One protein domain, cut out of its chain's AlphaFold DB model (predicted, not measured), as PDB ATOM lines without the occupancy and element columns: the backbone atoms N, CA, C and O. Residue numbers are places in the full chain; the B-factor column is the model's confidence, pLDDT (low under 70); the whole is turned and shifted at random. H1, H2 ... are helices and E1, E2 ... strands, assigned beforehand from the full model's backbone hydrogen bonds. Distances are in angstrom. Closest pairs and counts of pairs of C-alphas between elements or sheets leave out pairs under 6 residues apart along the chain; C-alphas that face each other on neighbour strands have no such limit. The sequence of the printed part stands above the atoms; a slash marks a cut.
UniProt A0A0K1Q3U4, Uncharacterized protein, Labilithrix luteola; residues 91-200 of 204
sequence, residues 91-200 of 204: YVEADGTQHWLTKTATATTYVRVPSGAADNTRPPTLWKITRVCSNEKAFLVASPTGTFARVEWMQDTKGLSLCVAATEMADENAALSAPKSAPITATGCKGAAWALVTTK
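What this domain is: This is residues 91 to 200 of the 204 residues of an uncharacterized protein of Labilithrix luteola (UniProt A0A0K1Q3U4). This is a closed barrel of eight antiparallel strands, E1 to E8, with one short helix, H1, packed on its outside over E6. The strands run round the ring in chain order, and E8, reached through the long link of residues 177 to 194, closes it beside E1. E1 to E7 form a meander, each strand the antiparallel neighbour of the one before. The printed part has 110 residues, with H1 between E7 and E8; it is mostly strand, compact with a radius of gyration of the C-alphas of 13.4 A, and rounded, spanning 34 by 34 by 31 A.

Where its parts are: E7, residues 160 to 169, is 23.9 A long and bends by 50 degrees at residue 165. E6, residues 148 to 155, is 23.0 A long. E4, residues 125 to 133, is 22.0 A long and bends by 61 degrees at residue 130. E1, residues 91 to 93, begins at C-alpha (294.539, 241.364, 404.406). E2 is residues 99 to 103, E3 108 to 112, E5 138 to 142 and H1 172 to 176. E8, residues 195 to 199, ends at C-alpha (297.183, 239.711, 401.165).

How they stand to each other: In the hairpin of E6 and E7, at 165 degrees, N 152 and O 163 are 2.8 A apart. E4 is staggered: residues 125 to 128 pair with E3, N 127 to O 110 at 2.7 A, and 128 to 133 with E5, N 133 to O 138 at 2.7 A. E8 pairs with E7, N 162 to O 195 at 2.8 A, and with E1, N 198 to O 92 at 2.9 A. E1 lies on one side of E2, N 91 to O 101 at 2.8 A, and E3 on the other side, N 109 to O 102 at 2.8 A. H1 is on the barrel, outside it, at a height of 7.2 A over the sheet; the closest C-alphas of H1 and E6, Ala 175 and Arg 150, are 5.5 A apart. In H1 every O i to N i+4 pair is within hydrogen-bond range.

The domain as a whole: The C-alphas farthest apart, Asn 120 and Asn 135, are 37.7 A apart. The printed part has no cut. The links E3 to E4 and H1 to E8 are long. The pLDDT is under 70 at residues 96 to 97, 114 to 116 and 182 to 192.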
ATOM      1  N   TYR A  91     295.321 240.901 405.542       82.50
ATOM      2  CA  TYR A  91     294.539 241.364 404.406       82.50
ATOM      3  C   TYR A  91     294.185 242.828 404.573       82.50
ATOM      4  O   TYR A  91     293.860 243.257 405.680       82.50
ATOM      5  N   VAL A  92     294.261 243.570 403.475       83.56
ATOM      6  CA  VAL A  92     293.950 244.995 403.422       83.56
ATOM      7  C   VAL A  92     293.277 245.331 402.095       83.56
ATOM      8  O   VAL A  92     293.567 244.701 401.074       83.56
ATOM      9  N   GLU A  93     292.370 246.301 402.107       82.19
ATOM     10  CA  GLU A  93     291.813 246.872 400.877       82.19
ATOM     11  C   GLU A  93     292.876 247.587 400.046       82.19
ATOM     12  O   GLU A  93     293.932 247.973 400.552       82.19
ATOM     13  N   ALA A  94     292.594 247.777 398.756       73.38
ATOM     14  CA  ALA A  94     293.529 248.399 397.819       73.38
ATOM     15  C   ALA A  94     293.961 249.816 398.241       73.38
ATOM     16  O   ALA A  94     295.099 250.207 397.991       73.38
ATOM     17  N   ASP A  95     293.077 250.568 398.899       71.12
ATOM     18  CA  ASP A  95     293.348 251.922 399.390       71.12
ATOM     19  C   ASP A  95     294.082 251.952 400.744       71.12
ATOM     20  O   ASP A  95     294.588 252.994 401.156       71.12
ATOM     21  N   GLY A  96     294.192 250.813 401.432       64.00
ATOM     22  CA  GLY A  96     294.809 250.734 402.750       64.00
ATOM     23  C   GLY A  96     293.928 251.209 403.909       64.00
ATOM     24  O   GLY A  96     294.386 251.148 405.049       64.00
ATOM     25  N   THR A  97     292.698 251.671 403.674       66.69
ATOM     26  CA  THR A  97     292.012 252.594 404.598       66.69
ATOM     27  C   THR A  97     290.631 252.167 405.059       66.69
ATOM     28  O   THR A  97     289.933 252.997 405.623       66.69
ATOM     29  N   GLN A  98     290.199 250.921 404.857       70.81
ATOM     30  CA  GLN A  98     288.816 250.564 405.200       70.81
ATOM     31  C   GLN A  98     288.705 249.252 405.991       70.81
ATOM     32  O   GLN A  98     288.294 249.280 407.153       70.81
ATOM     33  N   HIS A  99     289.134 248.110 405.447       80.12
ATOM     34  CA  HIS A  99     289.022 246.818 406.141       80.12
ATOM     35  C   HIS A  99     290.361 246.098 406.259       80.12
ATOM     36  O   HIS A  99     291.036 245.848 405.256       80.12
ATOM     37  N   TRP A 100     290.767 245.760 407.490       84.69
ATOM     38  CA  TRP A 100     291.967 244.956 407.729       84.69
ATOM     39  C   TRP A 100     291.616 243.690 408.502       84.69
ATOM     40  O   TRP A 100     290.951 243.738 409.535       84.69
ATOM     41  N   LEU A 101     292.134 242.555 408.049       87.06
ATOM     42  CA  LEU A 101     292.046 241.286 408.765       87.06
ATOM     43  C   LEU A 101     293.460 240.800 409.049       87.06
ATOM     44  O   LEU A 101     294.258 240.627 408.133       87.06
ATOM     45  N   THR A 102     293.787 240.603 410.320       84.25
ATOM     46  CA  THR A 102     295.111 240.147 410.744       84.25
ATOM     47  C   THR A 102     294.976 238.893 411.581       84.25
ATOM     48  O   THR A 102     294.293 238.893 412.601       84.25
ATOM     49  N   LYS A 103     295.685 237.844 411.175       80.00
ATOM     50  CA  LYS A 103     295.887 236.644 411.979       80.00
ATOM     51  C   LYS A 103     297.313 236.619 412.517       80.00
ATOM     52  O   LYS A 103     298.269 236.651 411.745       80.00
ATOM     53  N   THR A 104     297.455 236.596 413.836       70.75
ATOM     54  CA  THR A 104     298.725 236.385 414.543       70.75
ATOM     55  C   THR A 104     298.747 234.984 415.157       70.75
ATOM     56  O   THR A 104     297.758 234.257 415.102       70.75
ATOM     57  N   ALA A 105     299.866 234.610 415.780       70.12
ATOM     58  CA  ALA A 105     299.970 233.349 416.517       70.12
ATOM     59  C   ALA A 105     299.001 233.252 417.714       70.12
ATOM     60  O   ALA A 105     298.747 232.155 418.200       70.12
ATOM     61  N   THR A 106     298.484 234.381 418.212       70.44
ATOM     62  CA  THR A 106     297.703 234.441 419.458       70.44
ATOM     63  C   THR A 106     296.301 235.023 419.291       70.44
ATOM     64  O   THR A 106     295.487 234.899 420.205       70.44
ATOM     65  N   ALA A 107     295.993 235.659 418.159       74.38
ATOM     66  CA  ALA A 107     294.683 236.248 417.913       74.38
ATOM     67  C   ALA A 107     294.395 236.416 416.419       74.38
ATOM     68  O   ALA A 107     295.289 236.682 415.619       74.38
ATOM     69  N   THR A 108     293.113 236.353 416.061       82.31
ATOM     70  CA  THR A 108     292.629 236.886 414.783       82.31
ATOM     71  C   THR A 108     291.817 238.142 415.079       82.31
ATOM     72  O   THR A 108     290.893 238.119 415.895       82.31
ATOM     73  N   THR A 109     292.186 239.254 414.456       85.88
ATOM     74  CA  THR A 109     291.584 240.568 414.692       85.88
ATOM     75  C   THR A 109     291.127 241.194 413.392       85.88
ATOM     76  O   THR A 109     291.766 241.032 412.350       85.88
ATOM     77  N   TYR A 110     290.064 241.975 413.489       87.50
ATOM     78  CA  TYR A 110     289.471 242.710 412.389       87.50
ATOM     79  C   TYR A 110     289.476 244.200 412.726       87.50
ATOM     80  O   TYR A 110     289.128 244.581 413.838       87.50
ATOM     81  N   VAL A 111     289.887 245.052 411.796       86.31
ATOM     82  CA  VAL A 111     289.862 246.509 411.963       86.31
ATOM     83  C   VAL A 111     288.940 247.092 410.912       86.31
ATOM     84  O   VAL A 111     289.074 246.768 409.731       86.31
ATOM     85  N   ARG A 112     288.057 247.991 411.351       77.44
ATOM     86  CA  ARG A 112     287.330 248.897 410.462       77.44
ATOM     87  C   ARG A 112     287.941 250.284 410.604       77.44
ATOM     88  O   ARG A 112     287.899 250.880 411.681       77.44
ATOM     89  N   VAL A 113     288.546 250.760 409.529       72.19
ATOM     90  CA  VAL A 113     289.071 252.114 409.412       72.19
ATOM     91  C   VAL A 113     287.940 252.981 408.837       72.19
ATOM     92  O   VAL A 113     287.338 252.599 407.833       72.19
ATOM     93  N   PRO A 114     287.572 254.099 409.485       67.06
ATOM     94  CA  PRO A 114     286.566 255.008 408.945       67.06
ATOM     95  C   PRO A 114     286.972 255.544 407.570       67.06
ATOM     96  O   PRO A 114     288.141 255.848 407.343       67.06
ATOM     97  N   SER A 115     286.004 255.690 406.666       66.31
ATOM     98  CA  SER A 115     286.258 256.264 405.347       66.31
ATOM     99  C   SER A 115     286.650 257.745 405.432       66.31
ATOM    100  O   SER A 115     286.206 258.486 406.317       66.31
ATOM    101  N   GLY A 116     287.463 258.187 404.469       66.62
ATOM    102  CA  GLY A 116     287.937 259.567 404.358       66.62
ATOM    103  C   GLY A 116     289.384 259.757 404.813       66.62
ATOM    104  O   GLY A 116     290.141 258.803 404.972       66.62
ATOM    105  N   ALA A 117     289.791 261.020 404.967       70.69
ATOM    106  CA  ALA A 117     291.128 261.350 405.450       70.69
ATOM    107  C   ALA A 117     291.331 260.838 406.882       70.69
ATOM    108  O   ALA A 117     290.391 260.824 407.677       70.69
ATOM    109  N   ALA A 118     292.570 260.461 407.207       74.56
ATOM    110  CA  ALA A 118     292.934 260.045 408.553       74.56
ATOM    111  C   ALA A 118     292.524 261.122 409.569       74.56
ATOM    112  O   ALA A 118     292.970 262.266 409.501       74.56
ATOM    113  N   ASP A 119     291.662 260.730 410.501       79.00
ATOM    114  CA  ASP A 119     291.048 261.613 411.478       79.00
ATOM    115  C   ASP A 119     291.318 261.058 412.876       79.00
ATOM    116  O   ASP A 119     290.779 260.025 413.272       79.00
ATOM    117  N   ASN A 120     292.160 261.750 413.641       79.31
ATOM    118  CA  ASN A 120     292.525 261.326 414.994       79.31
ATOM    119  C   ASN A 120     291.336 261.346 415.968       79.31
ATOM    120  O   ASN A 120     291.409 260.717 417.020       79.31
ATOM    121  N   THR A 121     290.248 262.049 415.633       82.06
ATOM    122  CA  THR A 121     289.009 262.041 416.426       82.06
ATOM    123  C   THR A 121     288.134 260.821 416.130       82.06
ATOM    124  O   THR A 121     287.257 260.483 416.921       82.06
ATOM    125  N   ARG A 122     288.407 260.115 415.024       73.88
ATOM    126  CA  ARG A 122     287.752 258.868 414.613       73.88
ATOM    127  C   ARG A 122     288.822 257.823 414.269       73.88
ATOM    128  O   ARG A 122     288.974 257.455 413.102       73.88
ATOM    129  N   PRO A 123     289.604 257.363 415.264       79.06
ATOM    130  CA  PRO A 123     290.664 256.400 415.016       79.06
ATOM    131  C   PRO A 123     290.090 255.059 414.527       79.06
ATOM    132  O   PRO A 123     288.943 254.724 414.839       79.06
ATOM    133  N   PRO A 124     290.882 254.247 413.801       82.69
ATOM    134  CA  PRO A 124     290.509 252.875 413.485       82.69
ATOM    135  C   PRO A 124     290.183 252.068 414.739       82.69
ATOM    136  O   PRO A 124     290.955 252.059 415.702       82.69
ATOM    137  N   THR A 125     289.081 251.324 414.701       84.44
ATOM    138  CA  THR A 125     288.688 250.463 415.822       84.44
ATOM    139  C   THR A 125     289.177 249.043 415.581       84.44
ATOM    140  O   THR A 125     288.866 248.444 414.550       84.44
ATOM    141  N   LEU A 126     289.911 248.487 416.547       87.88
ATOM    142  CA  LEU A 126     290.329 247.086 416.555       87.88
ATOM    143  C   LEU A 126     289.254 246.219 417.213       87.88
ATOM    144  O   LEU A 126     288.996 246.342 418.408       87.88
ATOM    145  N   TRP A 127     288.674 245.312 416.441       91.12
ATOM    146  CA  TRP A 127     287.686 244.346 416.890       91.12
ATOM    147  C   TRP A 127     288.312 242.956 417.026       91.12
ATOM    148  O   TRP A 127     289.115 242.510 416.195       91.12
ATOM    149  N   LYS A 128     287.923 242.239 418.078       90.62
ATOM    150  CA  LYS A 128     288.350 240.858 418.316       90.62
ATOM    151  C   LYS A 128     287.370 239.905 417.651       90.62
ATOM    152  O   LYS A 128     286.178 240.009 417.909       90.62
ATOM    153  N   ILE A 129     287.856 238.937 416.873       91.00
ATOM    154  CA  ILE A 129     287.000 237.842 416.401       91.00
ATOM    155  C   ILE A 129     286.692 236.930 417.588       91.00
ATOM    156  O   ILE A 129     287.601 236.343 418.178       91.00
ATOM    157  N   THR A 130     285.416 236.849 417.968       89.75
ATOM    158  CA  THR A 130     284.955 236.030 419.100       89.75
ATOM    159  C   THR A 130     284.441 234.675 418.648       89.75
ATOM    160  O   THR A 130     284.576 233.694 419.377       89.75
ATOM    161  N   ARG A 131     283.894 234.600 417.431       89.81
ATOM    162  CA  ARG A 131     283.335 233.374 416.867       89.81
ATOM    163  C   ARG A 131     283.487 233.356 415.356       89.81
ATOM    164  O   ARG A 131     283.295 234.371 414.700       89.81
ATOM    165  N   VAL A 132     283.773 232.187 414.801       89.38
ATOM    166  CA  VAL A 132     283.761 231.947 413.355       89.38
ATOM    167  C   VAL A 132     282.679 230.920 413.069       89.38
ATOM    168  O   VAL A 132     282.638 229.894 413.736       89.38
ATOM    169  N   CYS A 133     281.832 231.203 412.088       88.19
ATOM    170  CA  CYS A 133     280.755 230.363 411.573       88.19
ATOM    171  C   CYS A 133     281.169 229.876 410.179       88.19
ATOM    172  O   CYS A 133     280.782 230.434 409.150       88.19
ATOM    173  N   SER A 134     282.050 228.874 410.137       84.81
ATOM    174  CA  SER A 134     282.734 228.485 408.892       84.81
ATOM    175  C   SER A 134     281.795 227.919 407.821       84.81
ATOM    176  O   SER A 134     282.062 228.086 406.628       84.81
ATOM    177  N   ASN A 135     280.708 227.269 408.247       83.06
ATOM    178  CA  ASN A 135     279.638 226.761 407.386       83.06
ATOM    179  C   ASN A 135     278.904 227.896 406.660       83.06
ATOM    180  O   ASN A 135     278.574 227.768 405.488       83.06
ATOM    181  N   GLU A 136     278.729 229.023 407.343       85.50
ATOM    182  CA  GLU A 136     277.963 230.170 406.851       85.50
ATOM    183  C   GLU A 136     278.830 231.251 406.211       85.50
ATOM    184  O   GLU A 136     278.311 232.258 405.741       85.50
ATOM    185  N   LYS A 137     280.152 231.051 406.206       87.38
ATOM    186  CA  LYS A 137     281.134 232.051 405.780       87.38
ATOM    187  C   LYS A 137     280.937 233.401 406.485       87.38
ATOM    188  O   LYS A 137     281.002 234.456 405.860       87.38
ATOM    189  N   ALA A 138     280.706 233.362 407.799       89.50
ATOM    190  CA  ALA A 138     280.559 234.556 408.630       89.50
ATOM    191  C   ALA A 138     281.323 234.452 409.950       89.50
ATOM    192  O   ALA A 138     281.534 233.360 410.472       89.50
ATOM    193  N   PHE A 139     281.810 235.567 410.486       91.00
ATOM    194  CA  PHE A 139     282.445 235.626 411.799       91.00
ATOM    195  C   PHE A 139     281.861 236.781 412.606       91.00
ATOM    196  O   PHE A 139     281.474 237.819 412.066       91.00
ATOM    197  N   LEU A 140     281.790 236.580 413.917       91.88
ATOM    198  CA  LEU A 140     281.418 237.605 414.874       91.88
ATOM    199  C   LEU A 140     282.664 238.292 415.396       91.88
ATOM    200  O   LEU A 140     283.678 237.652 415.702       91.88
ATOM    201  N   VAL A 141     282.550 239.603 415.534       92.69
ATOM    202  CA  VAL A 141     283.566 240.437 416.151       92.69
ATOM    203  C   VAL A 141     282.970 241.237 417.298       92.69
ATOM    204  O   VAL A 141     281.828 241.681 417.214       92.69
ATOM    205  N   ALA A 142     283.760 241.442 418.347       93.25
ATOM    206  CA  ALA A 142     283.423 242.292 419.481       93.25
ATOM    207  C   ALA A 142     284.329 243.527 419.504       93.25
ATOM    208  O   ALA A 142     285.549 243.416 419.319       93.25
ATOM    209  N   SER A 143     283.730 244.697 419.712       91.75
ATOM    210  CA  SER A 143     284.452 245.954 419.872       91.75
ATOM    211  C   SER A 143     285.027 246.073 421.284       91.75
ATOM    212  O   SER A 143     284.564 245.405 422.214       91.75
ATOM    213  N   PRO A 144     285.996 246.979 421.493       89.12
ATOM    214  CA  PRO A 144     286.473 247.316 422.831       89.12
ATOM    215  C   PRO A 144     285.380 247.907 423.735       89.12
ATOM    216  O   PRO A 144     285.504 247.847 424.954       89.12
ATOM    217  N   THR A 145     284.320 248.475 423.150       90.00
ATOM    218  CA  THR A 145     283.192 249.085 423.868       90.00
ATOM    219  C   THR A 145     282.058 248.098 424.162       90.00
ATOM    220  O   THR A 145     281.040 248.503 424.714       90.00
ATOM    221  N   GLY A 146     282.218 246.813 423.820       90.50
ATOM    222  CA  GLY A 146     281.257 245.754 424.150       90.50
ATOM    223  C   GLY A 146     280.112 245.575 423.151       90.50
ATOM    224  O   GLY A 146     279.172 244.844 423.444       90.50
ATOM    225  N   THR A 147     280.183 246.207 421.979       94.12
ATOM    226  CA  THR A 147     279.239 245.978 420.874       94.12
ATOM    227  C   THR A 147     279.715 244.855 419.957       94.12
ATOM    228  O   THR A 147     280.903 244.522 419.914       94.12
ATOM    229  N   PHE A 148     278.791 244.279 419.191       92.94
ATOM    230  CA  PHE A 148     279.049 243.155 418.297       92.94
ATOM    231  C   PHE A 148     278.763 243.507 416.840       92.94
ATOM    232  O   PHE A 148     277.863 244.285 416.518       92.94
ATOM    233  N   ALA A 149     279.520 242.897 415.938       91.94
ATOM    234  CA  ALA A 149     279.259 242.953 414.511       91.94
ATOM    235  C   ALA A 149     279.385 241.560 413.893       91.94
ATOM    236  O   ALA A 149     280.179 240.731 414.345       91.94
ATOM    237  N   ARG A 150     278.602 241.317 412.840       91.75
ATOM    238  CA  ARG A 150     278.732 240.132 411.989       91.75
ATOM    239  C   ARG A 150     279.358 240.550 410.673       91.75
ATOM    240  O   ARG A 150     278.832 241.427 409.986       91.75
ATOM    241  N   VAL A 151     280.461 239.899 410.331       90.69
ATOM    242  CA  VAL A 151     281.148 240.072 409.055       90.69
ATOM    243  C   VAL A 151     280.989 238.791 408.256       90.69
ATOM    244  O   VAL A 151     281.313 237.708 408.735       90.69
ATOM    245  N   GLU A 152     280.481 238.921 407.045       89.69
ATOM    246  CA  GLU A 152     280.383 237.840 406.076       89.69
ATOM    247  C   GLU A 152     281.565 237.924 405.116       89.69
ATOM    248  O   GLU A 152     282.131 239.003 404.898       89.69
ATOM    249  N   TRP A 153     281.976 236.780 404.576       88.31
ATOM    250  CA  TRP A 153     283.096 236.719 403.656       88.31
ATOM    251  C   TRP A 153     282.852 235.798 402.469       88.31
ATOM    252  O   TRP A 153     282.173 234.779 402.549       88.31
ATOM    253  N   MET A 154     283.507 236.130 401.364       86.81
ATOM    254  CA  MET A 154     283.647 235.267 400.199       86.81
ATOM    255  C   MET A 154     285.110 235.243 399.787       86.81
ATOM    256  O   MET A 154     285.824 236.224 399.970       86.81
ATOM    257  N   GLN A 155     285.571 234.124 399.245       84.25
ATOM    258  CA  GLN A 155     286.945 233.992 398.777       84.25
ATOM    259  C   GLN A 155     286.943 233.474 397.347       84.25
ATOM    260  O   GLN A 155     286.314 232.455 397.058       84.25
ATOM    261  N   ASP A 156     287.665 234.168 396.476       83.56
ATOM    262  CA  ASP A 156     287.881 233.780 395.088       83.56
ATOM    263  C   ASP A 156     289.374 233.884 394.725       83.56
ATOM    264  O   ASP A 156     290.248 234.013 395.587       83.56
ATOM    265  N   THR A 157     289.689 233.801 393.431       82.25
ATOM    266  CA  THR A 157     291.068 233.909 392.936       82.25
ATOM    267  C   THR A 157     291.654 235.319 393.042       82.25
ATOM    268  O   THR A 157     292.866 235.473 392.920       82.25
ATOM    269  N   LYS A 158     290.821 236.353 393.207       82.31
ATOM    270  CA  LYS A 158     291.236 237.761 393.303       82.31
ATOM    271  C   LYS A 158     291.538 238.161 394.742       82.31
ATOM    272  O   LYS A 158     292.377 239.032 394.960       82.31
ATOM    273  N   GLY A 159     290.888 237.530 395.716       83.06
ATOM    274  CA  GLY A 159     291.163 237.768 397.123       83.06
ATOM    275  C   GLY A 159     290.023 237.349 398.037       83.06
ATOM    276  O   GLY A 159     289.272 236.412 397.766       83.06
ATOM    277  N   LEU A 160     289.942 238.045 399.165       86.81
ATOM    278  CA  LEU A 160     288.893 237.870 400.153       86.81
ATOM    279  C   LEU A 160     287.978 239.088 400.085       86.81
ATOM    280  O   LEU A 160     288.427 240.208 400.280       86.81
ATOM    281  N   SER A 161     286.698 238.872 399.844       87.88
ATOM    282  CA  SER A 161     285.680 239.910 399.941       87.88
ATOM    283  C   SER A 161     285.063 239.862 401.330       87.88
ATOM    284  O   SER A 161     284.612 238.803 401.763       87.88
ATOM    285  N   LEU A 162     285.050 240.993 402.026       88.38
ATOM    286  CA  LEU A 162     284.463 241.160 403.350       88.38
ATOM    287  C   LEU A 162     283.259 242.078 403.276       88.38
ATOM    288  O   LEU A 162     283.228 243.016 402.484       88.38
ATOM    289  N   CYS A 163     282.282 241.839 404.134       87.19
ATOM    290  CA  CYS A 163     281.144 242.726 404.225       87.19
ATOM    291  C   CYS A 163     280.500 242.675 405.613       87.19
ATOM    292  O   CYS A 163     280.382 241.619 406.231       87.19
ATOM    293  N   VAL A 164     280.121 243.841 406.139       87.75
ATOM    294  CA  VAL A 164     279.565 243.980 407.492       87.75
ATOM    295  C   VAL A 164     278.046 243.887 407.410       87.75
ATOM    296  O   VAL A 164     277.370 244.861 407.092       87.75
ATOM    297  N   ALA A 165     277.503 242.711 407.713       86.56
ATOM    298  CA  ALA A 165     276.067 242.446 407.652       86.56
ATOM    299  C   ALA A 165     275.301 242.980 408.873       86.56
ATOM    300  O   ALA A 165     274.115 243.302 408.797       86.56
ATOM    301  N   ALA A 166     275.964 243.106 410.020       88.00
ATOM    302  CA  ALA A 166     275.407 243.718 411.224       88.00
ATOM    303  C   ALA A 166     276.508 244.472 411.963       88.00
ATOM    304  O   ALA A 166     277.636 243.990 412.016       88.00
ATOM    305  N   THR A 167     276.195 245.634 412.532       88.81
ATOM    306  CA  THR A 167     277.170 246.486 413.224       88.81
ATOM    307  C   THR A 167     276.560 247.083 414.478       88.81
ATOM    308  O   THR A 167     275.365 247.360 414.496       88.81
ATOM    309  N   GLU A 168     277.399 247.320 415.485       89.06
ATOM    310  CA  GLU A 168     277.013 247.953 416.752       89.06
ATOM    311  C   GLU A 168     275.821 247.276 417.454       89.06
ATOM    312  O   GLU A 168     274.982 247.927 418.069       89.06
ATOM    313  N   MET A 169     275.738 245.948 417.359       93.00
ATOM    314  CA  MET A 169     274.686 245.162 417.998       93.00
ATOM    315  C   MET A 169     274.975 245.004 419.494       93.00
ATOM    316  O   MET A 169     276.134 244.905 419.900       93.00
ATOM    317  N   ALA A 170     273.919 244.947 420.307       93.56
ATOM    318  CA  ALA A 170     274.038 244.848 421.763       93.56
ATOM    319  C   ALA A 170     274.628 243.506 422.241       93.56
ATOM    320  O   ALA A 170     275.279 243.459 423.280       93.56
ATOM    321  N   ASP A 171     274.422 242.426 421.484       93.12
ATOM    322  CA  ASP A 171     274.883 241.082 421.831       93.12
ATOM    323  C   ASP A 171     275.136 240.203 420.587       93.12
ATOM    324  O   ASP A 171     274.785 240.557 419.453       93.12
ATOM    325  N   GLU A 172     275.767 239.041 420.801       90.81
ATOM    326  CA  GLU A 172     276.080 238.071 419.741       90.81
ATOM    327  C   GLU A 172     274.829 237.553 419.020       90.81
ATOM    328  O   GLU A 172     274.858 237.349 417.805       90.81
ATOM    329  N   ASN A 173     273.729 237.334 419.746       90.81
ATOM    330  CA  ASN A 173     272.514 236.759 419.180       90.81
ATOM    331  C   ASN A 173     271.827 237.750 418.237       90.81
ATOM    332  O   ASN A 173     271.383 237.369 417.153       90.81
ATOM    333  N   ALA A 174     271.810 239.032 418.597       90.69
ATOM    334  CA  ALA A 174     271.318 240.100 417.743       90.69
ATOM    335  C   ALA A 174     272.153 240.215 416.452       90.69
ATOM    336  O   ALA A 174     271.595 240.360 415.363       90.69
ATOM    337  N   ALA A 175     273.481 240.067 416.538       90.38
ATOM    338  CA  ALA A 175     274.353 240.046 415.360       90.38
ATOM    339  C   ALA A 175     274.120 238.818 414.456       90.38
ATOM    340  O   ALA A 175     274.141 238.945 413.230       90.38
ATOM    341  N   LEU A 176     273.865 237.640 415.034       88.69
ATOM    342  CA  LEU A 176     273.553 236.416 414.281       88.69
ATOM    343  C   LEU A 176     272.153 236.426 413.662       88.69
ATOM    344  O   LEU A 176     271.968 235.861 412.585       88.69
ATOM    345  N   SER A 177     271.199 237.098 414.306       88.19
ATOM    346  CA  SER A 177     269.807 237.197 413.851       88.19
ATOM    347  C   SER A 177     269.607 238.200 412.713       88.19
ATOM    348  O   SER A 177     268.515 238.287 412.162       88.19
ATOM    349  N   ALA A 178     270.636 238.972 412.347       82.06
ATOM    350  CA  ALA A 178     270.556 239.842 411.183       82.06
ATOM    351  C   ALA A 178     270.276 239.019 409.906       82.06
ATOM    352  O   ALA A 178     270.854 237.937 409.763       82.06
ATOM    353  N   PRO A 179     269.471 239.531 408.955       77.69
ATOM    354  CA  PRO A 179     269.262 238.867 407.668       77.69
ATOM    355  C   PRO A 179     270.601 238.542 407.016       77.69
ATOM    356  O   PRO A 179     271.537 239.344 407.125       77.69
ATOM    357  N   LYS A 180     270.720 237.355 406.421       76.00
ATOM    358  CA  LYS A 180     271.932 236.950 405.708       76.00
ATOM    359  C   LYS A 180     272.137 237.867 404.494       76.00
ATOM    360  O   LYS A 180     271.262 238.643 404.114       76.00
ATOM    361  N   SER A 181     273.346 237.885 403.949       75.38
ATOM    362  CA  SER A 181     273.585 238.588 402.691       75.38
ATOM    363  C   SER A 181     273.384 237.640 401.529       75.38
ATOM    364  O   SER A 181     273.897 236.517 401.534       75.38
ATOM    365  N   ALA A 182     272.728 238.135 400.484       68.56
ATOM    366  CA  ALA A 182     272.663 237.433 399.218       68.56
ATOM    367  C   ALA A 182     274.094 237.255 398.655       68.56
ATOM    368  O   ALA A 182     274.821 238.240 398.486       68.56
ATOM    369  N   PRO A 183     274.528 236.020 398.341       57.00
ATOM    370  CA  PRO A 183     275.918 235.734 397.977       57.00
ATOM    371  C   PRO A 183     276.348 236.266 396.595       57.00
ATOM    372  O   PRO A 183     277.507 236.114 396.225       57.00
ATOM    373  N   ILE A 184     275.445 236.849 395.792       52.88
ATOM    374  CA  ILE A 184     275.689 237.119 394.358       52.88
ATOM    375  C   ILE A 184     275.003 238.416 393.885       52.88
ATOM    376  O   ILE A 184     274.402 238.471 392.814       52.88
ATOM    377  N   THR A 185     275.067 239.488 394.670       56.88
ATOM    378  CA  THR A 185     274.645 240.819 394.204       56.88
ATOM    379  C   THR A 185     275.786 241.822 394.332       56.88
ATOM    380  O   THR A 185     276.586 241.761 395.264       56.88
ATOM    381  N   ALA A 186     275.894 242.742 393.365       51.81
ATOM    382  CA  ALA A 186     276.905 243.807 393.376       51.81
ATOM    383  C   ALA A 186     276.756 244.727 394.603       51.81
ATOM    384  O   ALA A 186     277.737 245.227 395.148       51.81
ATOM    385  N   THR A 187     275.519 244.902 395.067       54.78
ATOM    386  CA  THR A 187     275.176 245.369 396.410       54.78
ATOM    387  C   THR A 187     275.399 244.212 397.379       54.78
ATOM    388  O   THR A 187     274.680 243.220 397.310       54.78
ATOM    389  N   GLY A 188     276.416 244.286 398.232       58.75
ATOM    390  CA  GLY A 188     276.679 243.275 399.259       58.75
ATOM    391  C   GLY A 188     275.660 243.297 400.405       58.75
ATOM    392  O   GLY A 188     274.488 243.622 400.213       58.75
ATOM    393  N   CYS A 189     276.088 242.919 401.611       68.75
ATOM    394  CA  CYS A 189     275.234 242.839 402.803       68.75
ATOM    395  C   CYS A 189     274.433 244.121 403.019       68.75
ATOM    396  O   CYS A 189     275.006 245.207 403.126       68.75
ATOM    397  N   LYS A 190     273.105 243.992 403.134       65.00
ATOM    398  CA  LYS A 190     272.188 245.110 403.420       65.00
ATOM    399  C   LYS A 190     272.382 246.333 402.505       65.00
ATOM    400  O   LYS A 190     272.203 247.467 402.940       65.00
ATOM    401  N   GLY A 191     272.769 246.120 401.245       61.75
ATOM    402  CA  GLY A 191     272.955 247.197 400.268       61.75
ATOM    403  C   GLY A 191     274.329 247.877 400.289       61.75
ATOM    404  O   GLY A 191     274.596 248.697 399.413       61.75
ATOM    405  N   ALA A 192     275.224 247.532 401.223       68.31
ATOM    406  CA  ALA A 192     276.608 248.011 401.232       68.31
ATOM    407  C   ALA A 192     277.492 247.154 400.315       68.31
ATOM    408  O   ALA A 192     277.304 245.946 400.232       68.31
ATOM    409  N   ALA A 193     278.462 247.746 399.619       75.06
ATOM    410  CA  ALA A 193     279.352 246.999 398.728       75.06
ATOM    411  C   ALA A 193     280.254 246.010 399.492       75.06
ATOM    412  O   ALA A 193     280.642 246.246 400.636       75.06
ATOM    413  N   TRP A 194     280.625 244.915 398.829       83.44
ATOM    414  CA  TRP A 194     281.686 244.031 399.306       83.44
ATOM    415  C   TRP A 194     283.047 244.731 399.214       83.44
ATOM    416  O   TRP A 194     283.417 245.246 398.160       83.44
ATOM    417  N   ALA A 195     283.809 244.691 400.302       85.25
ATOM    418  CA  ALA A 195     285.174 245.190 400.377       85.25
ATOM    419  C   ALA A 195     286.160 244.089 399.965       85.25
ATOM    420  O   ALA A 195     286.347 243.111 400.693       85.25
ATOM    421  N   LEU A 196     286.804 244.232 398.802       86.81
ATOM    422  CA  LEU A 196     287.851 243.304 398.372       86.81
ATOM    423  C   LEU A 196     289.161 243.616 399.106       86.81
ATOM    424  O   LEU A 196     289.806 244.634 398.855       86.81
ATOM    425  N   VAL A 197     289.591 242.690 399.957       87.31
ATOM    426  CA  VAL A 197     290.882 242.726 400.637       87.31
ATOM    427  C   VAL A 197     291.842 241.694 400.045       87.31
ATOM    428  O   VAL A 197     291.486 240.554 399.734       87.31
ATOM    429  N   THR A 198     293.106 242.085 399.908       87.31
ATOM    430  CA  THR A 198     294.176 241.232 399.372       87.31
ATOM    431  C   THR A 198     295.273 241.038 400.407       87.31
ATOM    432  O   THR A 198     295.432 241.846 401.323       87.31
ATOM    433  N   THR A 199     296.034 239.949 400.289       83.94
ATOM    434  CA  THR A 199     297.183 239.711 401.165       83.94
ATOM    435  C   THR A 199     298.210 240.823 400.995       83.94
ATOM    436  O   THR A 199     298.719 241.044 399.895       83.94
ATOM    437  N   LYS A 200     298.583 241.481 402.090       77.69
ATOM    438  CA  LYS A 200     299.659 242.466 402.092       77.69
ATOM    439  C   LYS A 200     300.989 241.766 401.806       77.69
ATOM    440  O   LYS A 200     301.447 240.942 402.602       77.69
TER     441      LYS A 200